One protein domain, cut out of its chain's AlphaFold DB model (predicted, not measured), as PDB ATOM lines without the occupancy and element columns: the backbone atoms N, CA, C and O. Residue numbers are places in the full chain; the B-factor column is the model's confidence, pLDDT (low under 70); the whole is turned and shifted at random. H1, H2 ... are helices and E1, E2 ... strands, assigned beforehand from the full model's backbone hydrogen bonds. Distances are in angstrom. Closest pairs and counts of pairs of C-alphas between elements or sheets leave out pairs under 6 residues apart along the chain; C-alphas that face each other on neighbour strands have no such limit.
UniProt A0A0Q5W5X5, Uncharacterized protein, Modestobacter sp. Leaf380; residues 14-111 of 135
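Overview. This is residues 14 to 111 of the 135 residues of an uncharacterized protein of Modestobacter sp. Leaf380 (UniProt A0A0Q5W5X5). A twisted sheet of four strands, E3, E2, E5 and E6, forms the core, and the pair E1 and E4 prolongs it past its E3 edge, with E1 next to E3. The longest helix, H4, crosses one face of the four-strand sheet; the short H3 is on the opposite face, H2 is near both H3 and E1, and H1 follows directly on E1. The printed part has 98 residues with four named helices and six named strands, in the order E1 H1 E2 E3 E4 H2 H3 E5 E6 H4, and its class is mixed, helices and strands. The larger sheet has the order E3 - E2 - E5 - E6 and the smaller E1 - E4, both antiparallel throughout. The whole is compact and rounded, with a radius of gyration of the C-alphas of 12.2 A and spans of 34 by 31 by 23 A.

Along the chain. E1, residues 14 to 17, begins at C-alpha 14 at (-16.146, -12.937, -46.839). H1 is residues 18 to 21. E2, residues 28 to 31, measures 10.3 A from first to last C-alpha, and E3, residues 37 to 40, measures 10.1 A. E4, residues 50 to 54, is the longest strand at 13.7 A and begins at C-alpha 50 at (-18.399, -9.994, -37.027). H2 is residues 55 to 61, 10.0 A long, and H3 is residues 63 to 68, 10.1 A long. E5 is residues 82 to 85 and E6 residues 92 to 94. H4, residues 98 to 109, measures 16.0 A and ends at C-alpha 109 at (-13.024, -6.236, -39.269).

Arrangement. In the larger sheet E3 and E6 are the edge strands. The hairpin E2 and E3 is antiparallel at 172 degrees, with N 30 and O 38 within hydrogen-bond range at 2.8 A. E2 and E5 are antiparallel at 155 degrees, with N 29 and O 83 within range at 2.9 A. The hairpin E5 and E6 is antiparallel at 140 degrees, with N 84 and O 93 within range at 2.8 A. From edge to edge the strands' lines turn by 71 degrees. E1 and E3 have 11 pairs of C-alphas within 8 A, the closest being the C-alphas of Phe 15 and Gln 38 at 4.6 A. E1 and E4 are antiparallel at 137 degrees, with N 16 and O 51 within range at 2.8 A. H4 is on the larger sheet at a height over the sheet of 9.5 A, over E3 and only just over E2 and E5, on each of which 3 of its C-alphas fall. It runs across the strands, at 88 degrees to E3 on the local plane; the closest C-alphas of E2 and H4 are His 30 and Ser 102, 6.7 A apart. H3 is on the opposite face at a height of 9.0 A, over none of the strands, but only just: 2 of its C-alphas fall on E5. H2 and H3 are close but not clearly touching, with the C-alphas of Val 59 and Leu 65 at 5.9 A, at a steep tilt of 49 degrees, opposite ways. H1 and H2 are close but not clearly touching, at 7.9 A between the C-alphas of Leu 21 and Met 61. H3 and H4 are apart. In H2 and H4 every O i to N i+4 pair is within hydrogen-bond range; H3 has 0 of 2 such pairs but 3 of 3 O i to N i+3 pairs, and H1 is too short for an O i to N i+4 pair.

Size, cuts and confidence. The two C-alphas farthest apart are those of Asp 22 and Pro 77, at 34.6 A. The printed part has no cut. The one long link joins H3 to E5 through residues 69 to 81, whose C-alphas lie 10 to 19 A from the mean of all C-alphas. The mean pLDDT of the printed part is 72.9, and residue 45 and residues 74 to 111 are under 70.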
ATOM      1  N   ILE A  14     -15.546 -14.260 -46.852       86.06
ATOM      2  CA  ILE A  14     -16.146 -12.937 -46.839       86.06
ATOM      3  C   ILE A  14     -16.580 -12.589 -45.424       86.06
ATOM      4  O   ILE A  14     -16.858 -13.467 -44.597       86.06
ATOM      5  N   PHE A  15     -16.643 -11.297 -45.143       85.25
ATOM      6  CA  PHE A  15     -17.079 -10.807 -43.851       85.25
ATOM      7  C   PHE A  15     -18.592 -10.657 -43.820       85.25
ATOM      8  O   PHE A  15     -19.210 -10.145 -44.751       85.25
ATOM      9  N   THR A  16     -19.184 -11.095 -42.720       86.88
ATOM     10  CA  THR A  16     -20.605 -10.954 -42.435       86.88
ATOM     11  C   THR A  16     -20.832 -10.660 -40.957       86.88
ATOM     12  O   THR A  16     -19.878 -10.588 -40.182       86.88
ATOM     13  N   THR A  17     -22.081 -10.485 -40.539       86.12
ATOM     14  CA  THR A  17     -22.440 -10.356 -39.123       86.12
ATOM     15  C   THR A  17     -23.302 -11.529 -38.663       86.12
ATOM     16  O   THR A  17     -24.066 -12.104 -39.441       86.12
ATOM     17  N   GLN A  18     -23.199 -11.890 -37.382       85.06
ATOM     18  CA  GLN A  18     -23.981 -12.956 -36.753       85.06
ATOM     19  C   GLN A  18     -25.491 -12.807 -37.013       85.06
ATOM     20  O   GLN A  18     -26.091 -13.795 -37.427       85.06
ATOM     21  N   PRO A  19     -26.105 -11.606 -36.921       85.06
ATOM     22  CA  PRO A  19     -27.517 -11.451 -37.252       85.06
ATOM     23  C   PRO A  19     -27.878 -11.899 -38.671       85.06
ATOM     24  O   PRO A  19     -28.954 -12.454 -38.857       85.06
ATOM     25  N   ILE A  20     -27.012 -11.697 -39.676       85.88
ATOM     26  CA  ILE A  20     -27.284 -12.164 -41.050       85.88
ATOM     27  C   ILE A  20     -27.331 -13.687 -41.095       85.88
ATOM     28  O   ILE A  20     -28.203 -14.243 -41.761       85.88
ATOM     29  N   LEU A  21     -26.422 -14.344 -40.367       84.06
ATOM     30  CA  LEU A  21     -26.400 -15.802 -40.239       84.06
ATOM     31  C   LEU A  21     -27.624 -16.335 -39.487       84.06
ATOM     32  O   LEU A  21     -28.100 -17.424 -39.795       84.06
ATOM     33  N   ASP A  22     -28.169 -15.541 -38.566       85.62
ATOM     34  CA  ASP A  22     -29.411 -15.833 -37.846       85.62
ATOM     35  C   ASP A  22     -30.677 -15.510 -38.676       85.62
ATOM     36  O   ASP A  22     -31.800 -15.699 -38.204       85.62
ATOM     37  N   GLY A  23     -30.522 -15.036 -39.921       81.94
ATOM     38  CA  GLY A  23     -31.619 -14.761 -40.856       81.94
ATOM     39  C   GLY A  23     -32.056 -13.294 -40.947       81.94
ATOM     40  O   GLY A  23     -33.084 -13.000 -41.561       81.94
ATOM     41  N   ALA A  24     -31.304 -12.356 -40.366       83.44
ATOM     42  CA  ALA A  24     -31.538 -10.930 -40.574       83.44
ATOM     43  C   ALA A  24     -31.331 -10.553 -42.053       83.44
ATOM     44  O   ALA A  24     -30.498 -11.148 -42.744       83.44
ATOM     45  N   PRO A  25     -32.063  -9.548 -42.562       81.88
ATOM     46  CA  PRO A  25     -31.916  -9.117 -43.942       81.88
ATOM     47  C   PRO A  25     -30.532  -8.509 -44.191       81.88
ATOM     48  O   PRO A  25     -30.002  -7.769 -43.360       81.88
ATOM     49  N   VAL A  26     -29.980  -8.775 -45.375       83.19
ATOM     50  CA  VAL A  26     -28.803  -8.061 -45.876       83.19
ATOM     51  C   VAL A  26     -29.203  -6.637 -46.245       83.19
ATOM     52  O   VAL A  26     -30.144  -6.428 -47.011       83.19
ATOM     53  N   VAL A  27     -28.468  -5.664 -45.712       82.38
ATOM     54  CA  VAL A  27     -28.736  -4.237 -45.915       82.38
ATOM     55  C   VAL A  27     -27.594  -3.579 -46.658       82.38
ATOM     56  O   VAL A  27     -27.833  -2.938 -47.677       82.38
ATOM     57  N   ASP A  28     -26.358  -3.787 -46.211       79.56
ATOM     58  CA  ASP A  28     -25.187  -3.154 -46.808       79.56
ATOM     59  C   ASP A  28     -24.236  -4.215 -47.377       79.56
ATOM     60  O   ASP A  28     -23.911  -5.187 -46.700       79.56
ATOM     61  N   VAL A  29     -23.790  -4.040 -48.622       83.75
ATOM     62  CA  VAL A  29     -22.781  -4.894 -49.263       83.75
ATOM     63  C   VAL A  29     -21.662  -4.029 -49.822       83.75
ATOM     64  O   VAL A  29     -21.894  -3.115 -50.618       83.75
ATOM     65  N   HIS A  30     -20.438  -4.340 -49.419       79.75
ATOM     66  CA  HIS A  30     -19.228  -3.642 -49.819       79.75
ATOM     67  C   HIS A  30     -18.300  -4.622 -50.531       79.75
ATOM     68  O   HIS A  30     -18.028  -5.701 -50.006       79.75
ATOM     69  N   HIS A  31     -17.810  -4.228 -51.703       82.50
ATOM     70  CA  HIS A  31     -16.715  -4.896 -52.389       82.50
ATOM     71  C   HIS A  31     -15.487  -3.988 -52.303       82.50
ATOM     72  O   HIS A  31     -15.442  -2.912 -52.904       82.50
ATOM     73  N   ASP A  32     -14.524  -4.379 -51.479       73.38
ATOM     74  CA  ASP A  32     -13.358  -3.557 -51.182       73.38
ATOM     75  C   ASP A  32     -12.333  -3.552 -52.324       73.38
ATOM     76  O   ASP A  32     -12.426  -4.324 -53.277       73.38
ATOM     77  N   ASP A  33     -11.351  -2.658 -52.251       72.88
ATOM     78  CA  ASP A  33     -10.268  -2.563 -53.236       72.88
ATOM     79  C   ASP A  33      -9.336  -3.782 -53.245       72.88
ATOM     80  O   ASP A  33      -8.868  -4.177 -54.313       72.88
ATOM     81  N   ASP A  34      -9.150  -4.413 -52.086       71.88
ATOM     82  CA  ASP A  34      -8.394  -5.660 -51.920       71.88
ATOM     83  C   ASP A  34      -9.143  -6.911 -52.437       71.88
ATOM     84  O   ASP A  34      -8.616  -8.020 -52.357       71.88
ATOM     85  N   GLY A  35     -10.369  -6.756 -52.959       74.19
ATOM     86  CA  GLY A  35     -11.217  -7.860 -53.435       74.19
ATOM     87  C   GLY A  35     -11.999  -8.581 -52.331       74.19
ATOM     88  O   GLY A  35     -12.644  -9.598 -52.582       74.19
ATOM     89  N   ASP A  36     -11.955  -8.067 -51.099       80.56
ATOM     90  CA  ASP A  36     -12.726  -8.608 -49.982       80.56
ATOM     91  C   ASP A  36     -14.190  -8.140 -50.049       80.56
ATOM     92  O   ASP A  36     -14.488  -6.970 -50.305       80.56
ATOM     93  N   TRP A  37     -15.113  -9.054 -49.750       85.81
ATOM     94  CA  TRP A  37     -16.543  -8.760 -49.657       85.81
ATOM     95  C   TRP A  37     -16.980  -8.627 -48.199       85.81
ATOM     96  O   TRP A  37     -16.581  -9.415 -47.337       85.81
ATOM     97  N   GLN A  38     -17.833  -7.643 -47.927       84.94
ATOM     98  CA  GLN A  38     -18.408  -7.390 -46.606       84.94
ATOM     99  C   GLN A  38     -19.922  -7.258 -46.752       84.94
ATOM    100  O   GLN A  38     -20.406  -6.410 -47.499       84.94
ATOM    101  N   VAL A  39     -20.674  -8.091 -46.042       86.12
ATOM    102  CA  VAL A  39     -22.137  -8.154 -46.101       86.12
ATOM    103  C   VAL A  39     -22.690  -7.892 -44.707       86.12
ATOM    104  O   VAL A  39     -22.375  -8.608 -43.769       86.12
ATOM    105  N   LEU A  40     -23.496  -6.851 -44.532       83.88
ATOM    106  CA  LEU A  40     -23.879  -6.339 -43.216       83.88
ATOM    107  C   LEU A  40     -25.400  -6.214 -43.093       83.88
ATOM    108  O   LEU A  40     -26.105  -5.874 -44.047       83.88
ATOM    109  N   CYS A  41     -25.909  -6.451 -41.885       81.38
ATOM    110  CA  CYS A  41     -27.330  -6.318 -41.548       81.38
ATOM    111  C   CYS A  41     -27.769  -4.863 -41.313       81.38
ATOM    112  O   CYS A  41     -28.937  -4.615 -41.027       81.38
ATOM    113  N   GLY A  42     -26.844  -3.896 -41.346       75.50
ATOM    114  CA  GLY A  42     -27.122  -2.479 -41.087       75.50
ATOM    115  C   GLY A  42     -27.511  -2.137 -39.638       75.50
ATOM    116  O   GLY A  42     -27.695  -0.959 -39.335       75.50
ATOM    117  N   THR A  43     -27.631  -3.127 -38.743       71.25
ATOM    118  CA  THR A  43     -28.059  -2.943 -37.342       71.25
ATOM    119  C   THR A  43     -26.917  -2.972 -36.326       71.25
ATOM    120  O   THR A  43     -27.036  -2.336 -35.284       71.25
ATOM    121  N   THR A  44     -25.817  -3.673 -36.614       72.38
ATOM    122  CA  THR A  44     -24.633  -3.772 -35.743       72.38
ATOM    123  C   THR A  44     -23.352  -3.675 -36.570       72.38
ATOM    124  O   THR A  44     -23.293  -4.145 -37.707       72.38
ATOM    125  N   LEU A  45     -22.338  -3.047 -35.979       69.56
ATOM    126  CA  LEU A  45     -20.945  -3.041 -36.431       69.56
ATOM    127  C   LEU A  45     -20.024  -3.472 -35.278       69.56
ATOM    128  O   LEU A  45     -18.856  -3.098 -35.244       69.56
ATOM    129  N   ASP A  46     -20.556  -4.196 -34.290       76.12
ATOM    130  CA  ASP A  46     -19.750  -4.694 -33.181       76.12
ATOM    131  C   ASP A  46     -18.788  -5.784 -33.696       76.12
ATOM    132  O   ASP A  46     -19.240  -6.746 -34.331       76.12
ATOM    133  N   PRO A  47     -17.471  -5.684 -33.435       71.44
ATOM    134  CA  PRO A  47     -16.525  -6.741 -33.781       71.44
ATOM    135  C   PRO A  47     -16.899  -8.120 -33.222       71.44
ATOM    136  O   PRO A  47     -16.560  -9.136 -33.824       71.44
ATOM    137  N   GLN A  48     -17.606  -8.181 -32.088       77.62
ATOM    138  CA  GLN A  48     -18.078  -9.436 -31.494       77.62
ATOM    139  C   GLN A  48     -19.163 -10.121 -32.328       77.62
ATOM    140  O   GLN A  48     -19.319 -11.341 -32.244       77.62
ATOM    141  N   ASP A  49     -19.881  -9.366 -33.159       79.31
ATOM    142  CA  ASP A  49     -20.874  -9.891 -34.095       79.31
ATOM    143  C   ASP A  49     -20.266 -10.197 -35.463       79.31
ATOM    144  O   ASP A  49     -20.896 -10.880 -36.265       79.31
ATOM    145  N   ALA A  50     -19.051  -9.730 -35.754       80.56
ATOM    146  CA  ALA A  50     -18.399  -9.994 -37.027       80.56
ATOM    147  C   ALA A  50     -18.056 -11.485 -37.179       80.56
ATOM    148  O   ALA A  50     -17.548 -12.148 -36.269       80.56
ATOM    149  N   ARG A  51     -18.353 -12.040 -38.350       83.62
ATOM    150  CA  ARG A  51     -18.133 -13.443 -38.709       83.62
ATOM    151  C   ARG A  51     -17.479 -13.521 -40.079       83.62
ATOM    152  O   ARG A  51     -17.691 -12.659 -40.926       83.62
ATOM    153  N   MET A  52     -16.713 -14.581 -40.303       83.25
ATOM    154  CA  MET A  52     -16.186 -14.924 -41.620       83.25
ATOM    155  C   MET A  52     -16.803 -16.232 -42.085       83.25
ATOM    156  O   MET A  52     -16.779 -17.232 -41.365       83.25
ATOM    157  N   VAL A  53     -17.353 -16.217 -43.293       84.69
ATOM    158  CA  VAL A  53     -17.998 -17.379 -43.907       84.69
ATOM    159  C   VAL A  53     -17.569 -17.508 -45.359       84.69
ATOM    160  O   VAL A  53     -17.120 -16.540 -45.970       84.69
ATOM    161  N   HIS A  54     -17.719 -18.707 -45.916       85.88
ATOM    162  CA  HIS A  54     -17.566 -18.907 -47.352       85.88
ATOM    163  C   HIS A  54     -18.648 -18.137 -48.110       85.88
ATOM    164  O   HIS A  54     -19.816 -18.122 -47.706       85.88
ATOM    165  N   PHE A  55     -18.266 -17.519 -49.222       86.62
ATOM    166  CA  PHE A  55     -19.170 -16.718 -50.033       86.62
ATOM    167  C   PHE A  55     -20.355 -17.550 -50.540       86.62
ATOM    168  O   PHE A  55     -21.503 -17.117 -50.446       86.62
ATOM    169  N   GLY A  56     -20.091 -18.786 -50.971       85.62
ATOM    170  CA  GLY A  56     -21.110 -19.743 -51.397       85.62
ATOM    171  C   GLY A  56     -22.203 -19.939 -50.348       85.62
ATOM    172  O   GLY A  56     -23.386 -19.848 -50.667       85.62
ATOM    173  N   HIS A  57     -21.820 -20.089 -49.078       84.81
ATOM    174  CA  HIS A  57     -22.769 -20.268 -47.976       84.81
ATOM    175  C   HIS A  57     -23.676 -19.052 -47.781       84.81
ATOM    176  O   HIS A  57     -24.875 -19.187 -47.538       84.81
ATOM    177  N   LEU A  58     -23.114 -17.848 -47.901       85.94
ATOM    178  CA  LEU A  58     -23.904 -16.637 -47.733       85.94
ATOM    179  C   LEU A  58     -24.849 -16.405 -48.917       85.94
ATOM    180  O   LEU A  58     -25.969 -15.949 -48.712       85.94
ATOM    181  N   VAL A  59     -24.434 -16.757 -50.136       85.56
ATOM    182  CA  VAL A  59     -25.272 -16.681 -51.345       85.56
ATOM    183  C   VAL A  59     -26.405 -17.711 -51.311       85.56
ATOM    184  O   VAL A  59     -27.509 -17.404 -51.753       85.56
ATOM    185  N   GLU A  60     -26.180 -18.904 -50.754       84.38
ATOM    186  CA  GLU A  60     -27.249 -19.887 -50.528       84.38
ATOM    187  C   GLU A  60     -28.300 -19.379 -49.537       84.38
ATOM    188  O   GLU A  60     -29.499 -19.521 -49.779       84.38
ATOM    189  N   MET A  61     -27.856 -18.757 -48.441       83.25
ATOM    190  CA  MET A  61     -28.741 -18.180 -47.427       83.25
ATOM    191  C   MET A  61     -29.463 -16.924 -47.933       83.25
ATOM    192  O   MET A  61     -30.643 -16.721 -47.648       83.25
ATOM    193  N   HIS A  62     -28.765 -16.098 -48.716       83.94
ATOM    194  CA  HIS A  62     -29.257 -14.836 -49.265       83.94
ATOM    195  C   HIS A  62     -29.083 -14.796 -50.793       83.94
ATOM    196  O   HIS A  62     -28.213 -14.083 -51.302       83.94
ATOM    197  N   PRO A  63     -29.957 -15.478 -51.564       82.56
ATOM    198  CA  PRO A  63     -29.855 -15.542 -53.027       82.56
ATOM    199  C   PRO A  63     -29.902 -14.177 -53.727       82.56
ATOM    200  O   PRO A  63     -29.424 -14.032 -54.850       82.56
ATOM    201  N   GLY A  64     -30.445 -13.148 -53.064       80.69
ATOM    202  CA  GLY A  64     -30.460 -11.769 -53.563       80.69
ATOM    203  C   GLY A  64     -29.068 -11.160 -53.774       80.69
ATOM    204  O   GLY A  64     -28.948 -10.187 -54.521       80.69
ATOM    205  N   LEU A  65     -28.023 -11.745 -53.175       83.25
ATOM    206  CA  LEU A  65     -26.628 -11.363 -53.402       83.25
ATOM    207  C   LEU A  65     -26.179 -11.612 -54.845       83.25
ATOM    208  O   LEU A  65     -25.334 -10.876 -55.338       83.25
ATOM    209  N   VAL A  66     -26.778 -12.571 -55.564       84.56
ATOM    210  CA  VAL A  66     -26.449 -12.854 -56.977       84.56
ATOM    211  C   VAL A  66     -26.640 -11.624 -57.872       84.56
ATOM    212  O   VAL A  66     -25.897 -11.438 -58.830       84.56
ATOM    213  N   ALA A  67     -27.584 -10.738 -57.540       82.50
ATOM    214  CA  ALA A  67     -27.791  -9.488 -58.274       82.50
ATOM    215  C   ALA A  67     -26.605  -8.507 -58.164       82.50
ATOM    216  O   ALA A  67     -26.571  -7.511 -58.883       82.50
ATOM    217  N   LEU A  68     -25.660  -8.774 -57.259       82.31
ATOM    218  CA  LEU A  68     -24.437  -8.007 -57.063       82.31
ATOM    219  C   LEU A  68     -23.207  -8.657 -57.697       82.31
ATOM    220  O   LEU A  68     -22.122  -8.126 -57.520       82.31
ATOM    221  N   ALA A  69     -23.332  -9.760 -58.438       82.50
ATOM    222  CA  ALA A  69     -22.173 -10.440 -59.021       82.50
ATOM    223  C   ALA A  69     -21.323  -9.551 -59.950       82.50
ATOM    224  O   ALA A  69     -20.107  -9.702 -60.009       82.50
ATOM    225  N   ASP A  70     -21.948  -8.568 -60.604       77.81
ATOM    226  CA  ASP A  70     -21.271  -7.592 -61.467       77.81
ATOM    227  C   ASP A  70     -20.718  -6.369 -60.702       77.81
ATOM    228  O   ASP A  70     -20.305  -5.383 -61.319       77.81
ATOM    229  N   LEU A  71     -20.740  -6.377 -59.362       77.19
ATOM    230  CA  LEU A  71     -20.270  -5.267 -58.533       77.19
ATOM    231  C   LEU A  71     -18.736  -5.164 -58.599       77.19
ATOM    232  O   LEU A  71     -18.048  -6.049 -58.085       77.19
ATOM    233  N   PRO A  72     -18.161  -4.094 -59.182       70.44
ATOM    234  CA  PRO A  72     -16.712  -3.947 -59.231       70.44
ATOM    235  C   PRO A  72     -16.134  -3.669 -57.833       70.44
ATOM    236  O   PRO A  72     -16.791  -2.989 -57.044       70.44
ATOM    237  N   PRO A  73     -14.892  -4.100 -57.548       72.44
ATOM    238  CA  PRO A  73     -14.177  -3.704 -56.337       72.44
ATOM    239  C   PRO A  73     -13.935  -2.192 -56.303       72.44
ATOM    240  O   PRO A  73     -13.800  -1.540 -57.348       72.44
ATOM    241  N   ALA A  74     -13.835  -1.622 -55.098       65.75
ATOM    242  CA  ALA A  74     -13.709  -0.175 -54.880       65.75
ATOM    243  C   ALA A  74     -12.527   0.474 -55.613       65.75
ATOM    244  O   ALA A  74     -12.617   1.640 -56.004       65.75
ATOM    245  N   GLY A  75     -11.470  -0.289 -55.898       60.12
ATOM    246  CA  GLY A  75     -10.295   0.170 -56.638       60.12
ATOM    247  C   GLY A  75     -10.479   0.349 -58.155       60.12
ATOM    248  O   GLY A  75      -9.585   0.899 -58.798       60.12
ATOM    249  N   ARG A  76     -11.598  -0.086 -58.765       55.50
ATOM    250  CA  ARG A  76     -11.799  -0.025 -60.231       55.50
ATOM    251  C   ARG A  76     -12.783   1.087 -60.652       55.50
ATOM    252  O   ARG A  76     -13.985   0.913 -60.481       55.50
ATOM    253  N   PRO A  77     -12.342   2.195 -61.283       52.66
ATOM    254  CA  PRO A  77     -13.242   3.265 -61.723       52.66
ATOM    255  C   PRO A  77     -14.174   2.840 -62.885       52.66
ATOM    256  O   PRO A  77     -13.730   2.092 -63.759       52.66
ATOM    257  N   PRO A  78     -15.422   3.359 -62.968       52.44
ATOM    258  CA  PRO A  78     -16.132   4.149 -61.958       52.44
ATOM    259  C   PRO A  78     -16.764   3.216 -60.906       52.44
ATOM    260  O   PRO A  78     -17.842   2.661 -61.119       52.44
ATOM    261  N   SER A  79     -16.091   3.008 -59.773       53.84
ATOM    262  CA  SER A  79     -16.474   2.013 -58.769       53.84
ATOM    263  C   SER A  79     -17.689   2.473 -57.969       53.84
ATOM    264  O   SER A  79     -17.583   3.106 -56.921       53.84
ATOM    265  N   ALA A  80     -18.881   2.081 -58.411       54.72
ATOM    266  CA  ALA A  80     -20.045   1.977 -57.536       54.72
ATOM    267  C   ALA A  80     -19.933   0.714 -56.655       54.72
ATOM    268  O   ALA A  80     -20.863  -0.083 -56.623       54.72
ATOM    269  N   ALA A  81     -18.788   0.517 -55.992       57.62
ATOM    270  CA  ALA A  81     -18.369  -0.726 -55.330       57.62
ATOM    271  C   ALA A  81     -19.057  -1.023 -53.993       57.62
ATOM    272  O   ALA A  81     -18.759  -2.001 -53.309       57.62
ATOM    273  N   THR A  82     -19.997  -0.171 -53.605       56.62
ATOM    274  CA  THR A  82     -20.845  -0.411 -52.449       56.62
ATOM    275  C   THR A  82     -22.293  -0.236 -52.849       56.62
ATOM    276  O   THR A  82     -22.692   0.806 -53.380       56.62
ATOM    277  N   GLN A  83     -23.081  -1.263 -52.564       60.44
ATOM    278  CA  GLN A  83     -24.509  -1.307 -52.829       60.44
ATOM    279  C   GLN A  83     -25.241  -1.545 -51.514       60.44
ATOM    280  O   GLN A  83     -24.846  -2.372 -50.701       60.44
ATOM    281  N   VAL A  84     -26.340  -0.828 -51.323       58.47
ATOM    282  CA  VAL A  84     -27.253  -1.000 -50.195       58.47
ATOM    283  C   VAL A  84     -28.588  -1.458 -50.715       58.47
ATOM    284  O   VAL A  84     -29.171  -0.840 -51.610       58.47
ATOM    285  N   MET A  85     -29.088  -2.547 -50.147       55.44
ATOM    286  CA  MET A  85     -30.474  -2.929 -50.290       55.44
ATOM    287  C   MET A  85     -31.233  -2.252 -49.157       55.44
ATOM    288  O   MET A  85     -31.108  -2.608 -47.989       55.44
ATOM    289  N   THR A  86     -32.063  -1.267 -49.490       50.50
ATOM    290  CA  THR A  86     -33.072  -0.819 -48.531       50.50
ATOM    291  C   THR A  86     -34.048  -1.976 -48.318       50.50
ATOM    292  O   THR A  86     -34.776  -2.346 -49.246       50.50
ATOM    293  N   VAL A  87     -34.046  -2.557 -47.115       43.09
ATOM    294  CA  VAL A  87     -34.985  -3.616 -46.722       43.09
ATOM    295  C   VAL A  87     -36.409  -3.146 -47.021       43.09
ATOM    296  O   VAL A  87     -36.828  -2.086 -46.561       43.09
ATOM    297  N   GLY A  88     -37.128  -3.907 -47.850       42.03
ATOM    298  CA  GLY A  88     -38.503  -3.610 -48.269       42.03
ATOM    299  C   GLY A  88     -38.667  -2.975 -49.657       42.03
ATOM    300  O   GLY A  88     -39.788  -2.927 -50.150       42.03
ATOM    301  N   ALA A  89     -37.591  -2.537 -50.326       52.16
ATOM    302  CA  ALA A  89     -37.685  -1.892 -51.647       52.16
ATOM    303  C   ALA A  89     -37.343  -2.805 -52.843       52.16
ATOM    304  O   ALA A  89     -37.585  -2.418 -53.986       52.16
ATOM    305  N   GLY A  90     -36.741  -3.980 -52.612       56.06
ATOM    306  CA  GLY A  90     -36.387  -4.944 -53.667       56.06
ATOM    307  C   GLY A  90     -35.367  -4.448 -54.705       56.06
ATOM    308  O   GLY A  90     -35.217  -5.069 -55.753       56.06
ATOM    309  N   ARG A  91     -34.675  -3.324 -54.456       67.06
ATOM    310  CA  ARG A  91     -33.728  -2.717 -55.404       67.06
ATOM    311  C   ARG A  91     -32.468  -2.221 -54.700       67.06
ATOM    312  O   ARG A  91     -32.554  -1.365 -53.820       67.06
ATOM    313  N   TRP A  92     -31.313  -2.697 -55.159       68.25
ATOM    314  CA  TRP A  92     -29.995  -2.202 -54.760       68.25
ATOM    315  C   TRP A  92     -29.796  -0.735 -55.181       68.25
ATOM    316  O   TRP A  92     -30.235  -0.300 -56.257       68.25
ATOM    317  N   ARG A  93     -29.181   0.057 -54.300       68.12
ATOM    318  CA  ARG A  93     -28.838   1.464 -54.532       68.12
ATOM    319  C   ARG A  93     -27.400   1.736 -54.087       68.12
ATOM    320  O   ARG A  93     -27.001   1.237 -53.042       68.12
ATOM    321  N   PRO A  94     -26.644   2.579 -54.806       65.06
ATOM    322  CA  PRO A  94     -25.338   3.025 -54.331       65.06
ATOM    323  C   PRO A  94     -25.482   3.883 -53.062       65.06
ATOM    324  O   PRO A  94     -26.444   4.650 -52.937       65.06
ATOM    325  N   ILE A  95     -24.522   3.791 -52.138       64.00
ATOM    326  CA  ILE A  95     -24.479   4.655 -50.942       64.00
ATOM    327  C   ILE A  95     -23.891   6.023 -51.296       64.00
ATOM    328  O   ILE A  95     -22.983   6.135 -52.120       64.00
ATOM    329  N   ARG A  96     -24.371   7.074 -50.620       51.78
ATOM    330  CA  ARG A  96     -23.630   8.334 -50.497       51.78
ATOM    331  C   ARG A  96     -22.429   8.103 -49.572       51.78
ATOM    332  O   ARG A  96     -22.624   7.901 -48.381       51.78
ATOM    333  N   ASP A  97     -21.232   8.148 -50.146       59.78
ATOM    334  CA  ASP A  97     -19.934   7.915 -49.492       59.78
ATOM    335  C   ASP A  97     -19.647   6.446 -49.097       59.78
ATOM    336  O   ASP A  97     -19.663   6.077 -47.919       59.78
ATOM    337  N   PRO A  98     -19.389   5.578 -50.095       58.16
ATOM    338  CA  PRO A  98     -19.037   4.177 -49.866       58.16
ATOM    339  C   PRO A  98     -17.760   4.013 -49.029       58.16
ATOM    340  O   PRO A  98     -17.674   3.109 -48.203       58.16
ATOM    341  N   PHE A  99     -16.793   4.920 -49.189       53.47
ATOM    342  CA  PHE A  99     -15.475   4.815 -48.571       53.47
ATOM    343  C   PHE A  99     -15.510   5.061 -47.063       53.47
ATOM    344  O   PHE A  99     -14.882   4.308 -46.324       53.47
ATOM    345  N   ALA A 100     -16.272   6.050 -46.580       59.34
ATOM    346  CA  ALA A 100     -16.369   6.324 -45.144       59.34
ATOM    347  C   ALA A 100     -17.006   5.157 -44.362       59.34
ATOM    348  O   ALA A 100     -16.525   4.790 -43.288       59.34
ATOM    349  N   ARG A 101     -18.061   4.535 -44.912       63.19
ATOM    350  CA  ARG A 101     -18.669   3.344 -44.298       63.19
ATOM    351  C   ARG A 101     -17.773   2.113 -44.417       63.19
ATOM    352  O   ARG A 101     -17.579   1.448 -43.404       63.19
ATOM    353  N   SER A 102     -17.179   1.851 -45.586       61.47
ATOM    354  CA  SER A 102     -16.209   0.758 -45.746       61.47
ATOM    355  C   SER A 102     -15.021   0.912 -44.793       61.47
ATOM    356  O   SER A 102     -14.590  -0.069 -44.209       61.47
ATOM    357  N   ALA A 103     -14.518   2.127 -44.553       64.31
ATOM    358  CA  ALA A 103     -13.410   2.360 -43.626       64.31
ATOM    359  C   ALA A 103     -13.779   2.039 -42.166       64.31
ATOM    360  O   ALA A 103     -12.981   1.435 -41.446       64.31
ATOM    361  N   ALA A 104     -14.992   2.394 -41.727       64.50
ATOM    362  CA  ALA A 104     -15.480   2.039 -40.394       64.50
ATOM    363  C   ALA A 104     -15.631   0.516 -40.242       64.50
ATOM    364  O   ALA A 104     -15.208  -0.054 -39.238       64.50
ATOM    365  N   VAL A 105     -16.156  -0.146 -41.275       65.19
ATOM    366  CA  VAL A 105     -16.287  -1.605 -41.334       65.19
ATOM    367  C   VAL A 105     -14.910  -2.273 -41.337       65.19
ATOM    368  O   VAL A 105     -14.659  -3.128 -40.500       65.19
ATOM    369  N   ARG A 106     -13.968  -1.834 -42.179       66.69
ATOM    370  CA  ARG A 106     -12.571  -2.306 -42.184       66.69
ATOM    371  C   ARG A 106     -11.903  -2.134 -40.828       66.69
ATOM    372  O   ARG A 106     -11.200  -3.035 -40.393       66.69
ATOM    373  N   THR A 107     -12.134  -1.018 -40.139       69.56
ATOM    374  CA  THR A 107     -11.578  -0.795 -38.792       69.56
ATOM    375  C   THR A 107     -12.066  -1.860 -37.812       69.56
ATOM    376  O   THR A 107     -11.275  -2.409 -37.050       69.56
ATOM    377  N   VAL A 108     -13.358  -2.186 -37.860       66.50
ATOM    378  CA  VAL A 108     -13.966  -3.243 -37.045       66.50
ATOM    379  C   VAL A 108     -13.418  -4.616 -37.446       66.50
ATOM    380  O   VAL A 108     -12.944  -5.370 -36.599       66.50
ATOM    381  N   LEU A 109     -13.419  -4.931 -38.739       66.56
ATOM    382  CA  LEU A 109     -13.024  -6.236 -39.269       66.56
ATOM    383  C   LEU A 109     -11.520  -6.508 -39.192       66.56
ATOM    384  O   LEU A 109     -11.133  -7.663 -39.075       66.56
ATOM    385  N   ALA A 110     -10.668  -5.481 -39.168       68.75
ATOM    386  CA  ALA A 110      -9.229  -5.630 -38.941       68.75
ATOM    387  C   ALA A 110      -8.909  -6.244 -37.567       68.75
ATOM    388  O   ALA A 110      -7.809  -6.751 -37.356       68.75
ATOM    389  N   THR A 111      -9.867  -6.217 -36.633       69.81
ATOM    390  CA  THR A 111      -9.737  -6.889 -35.334       69.81
ATOM    391  C   THR A 111     -10.101  -8.377 -35.386       69.81
ATOM    392  O   THR A 111      -9.779  -9.118 -34.458       69.81
TER     393      THR A 111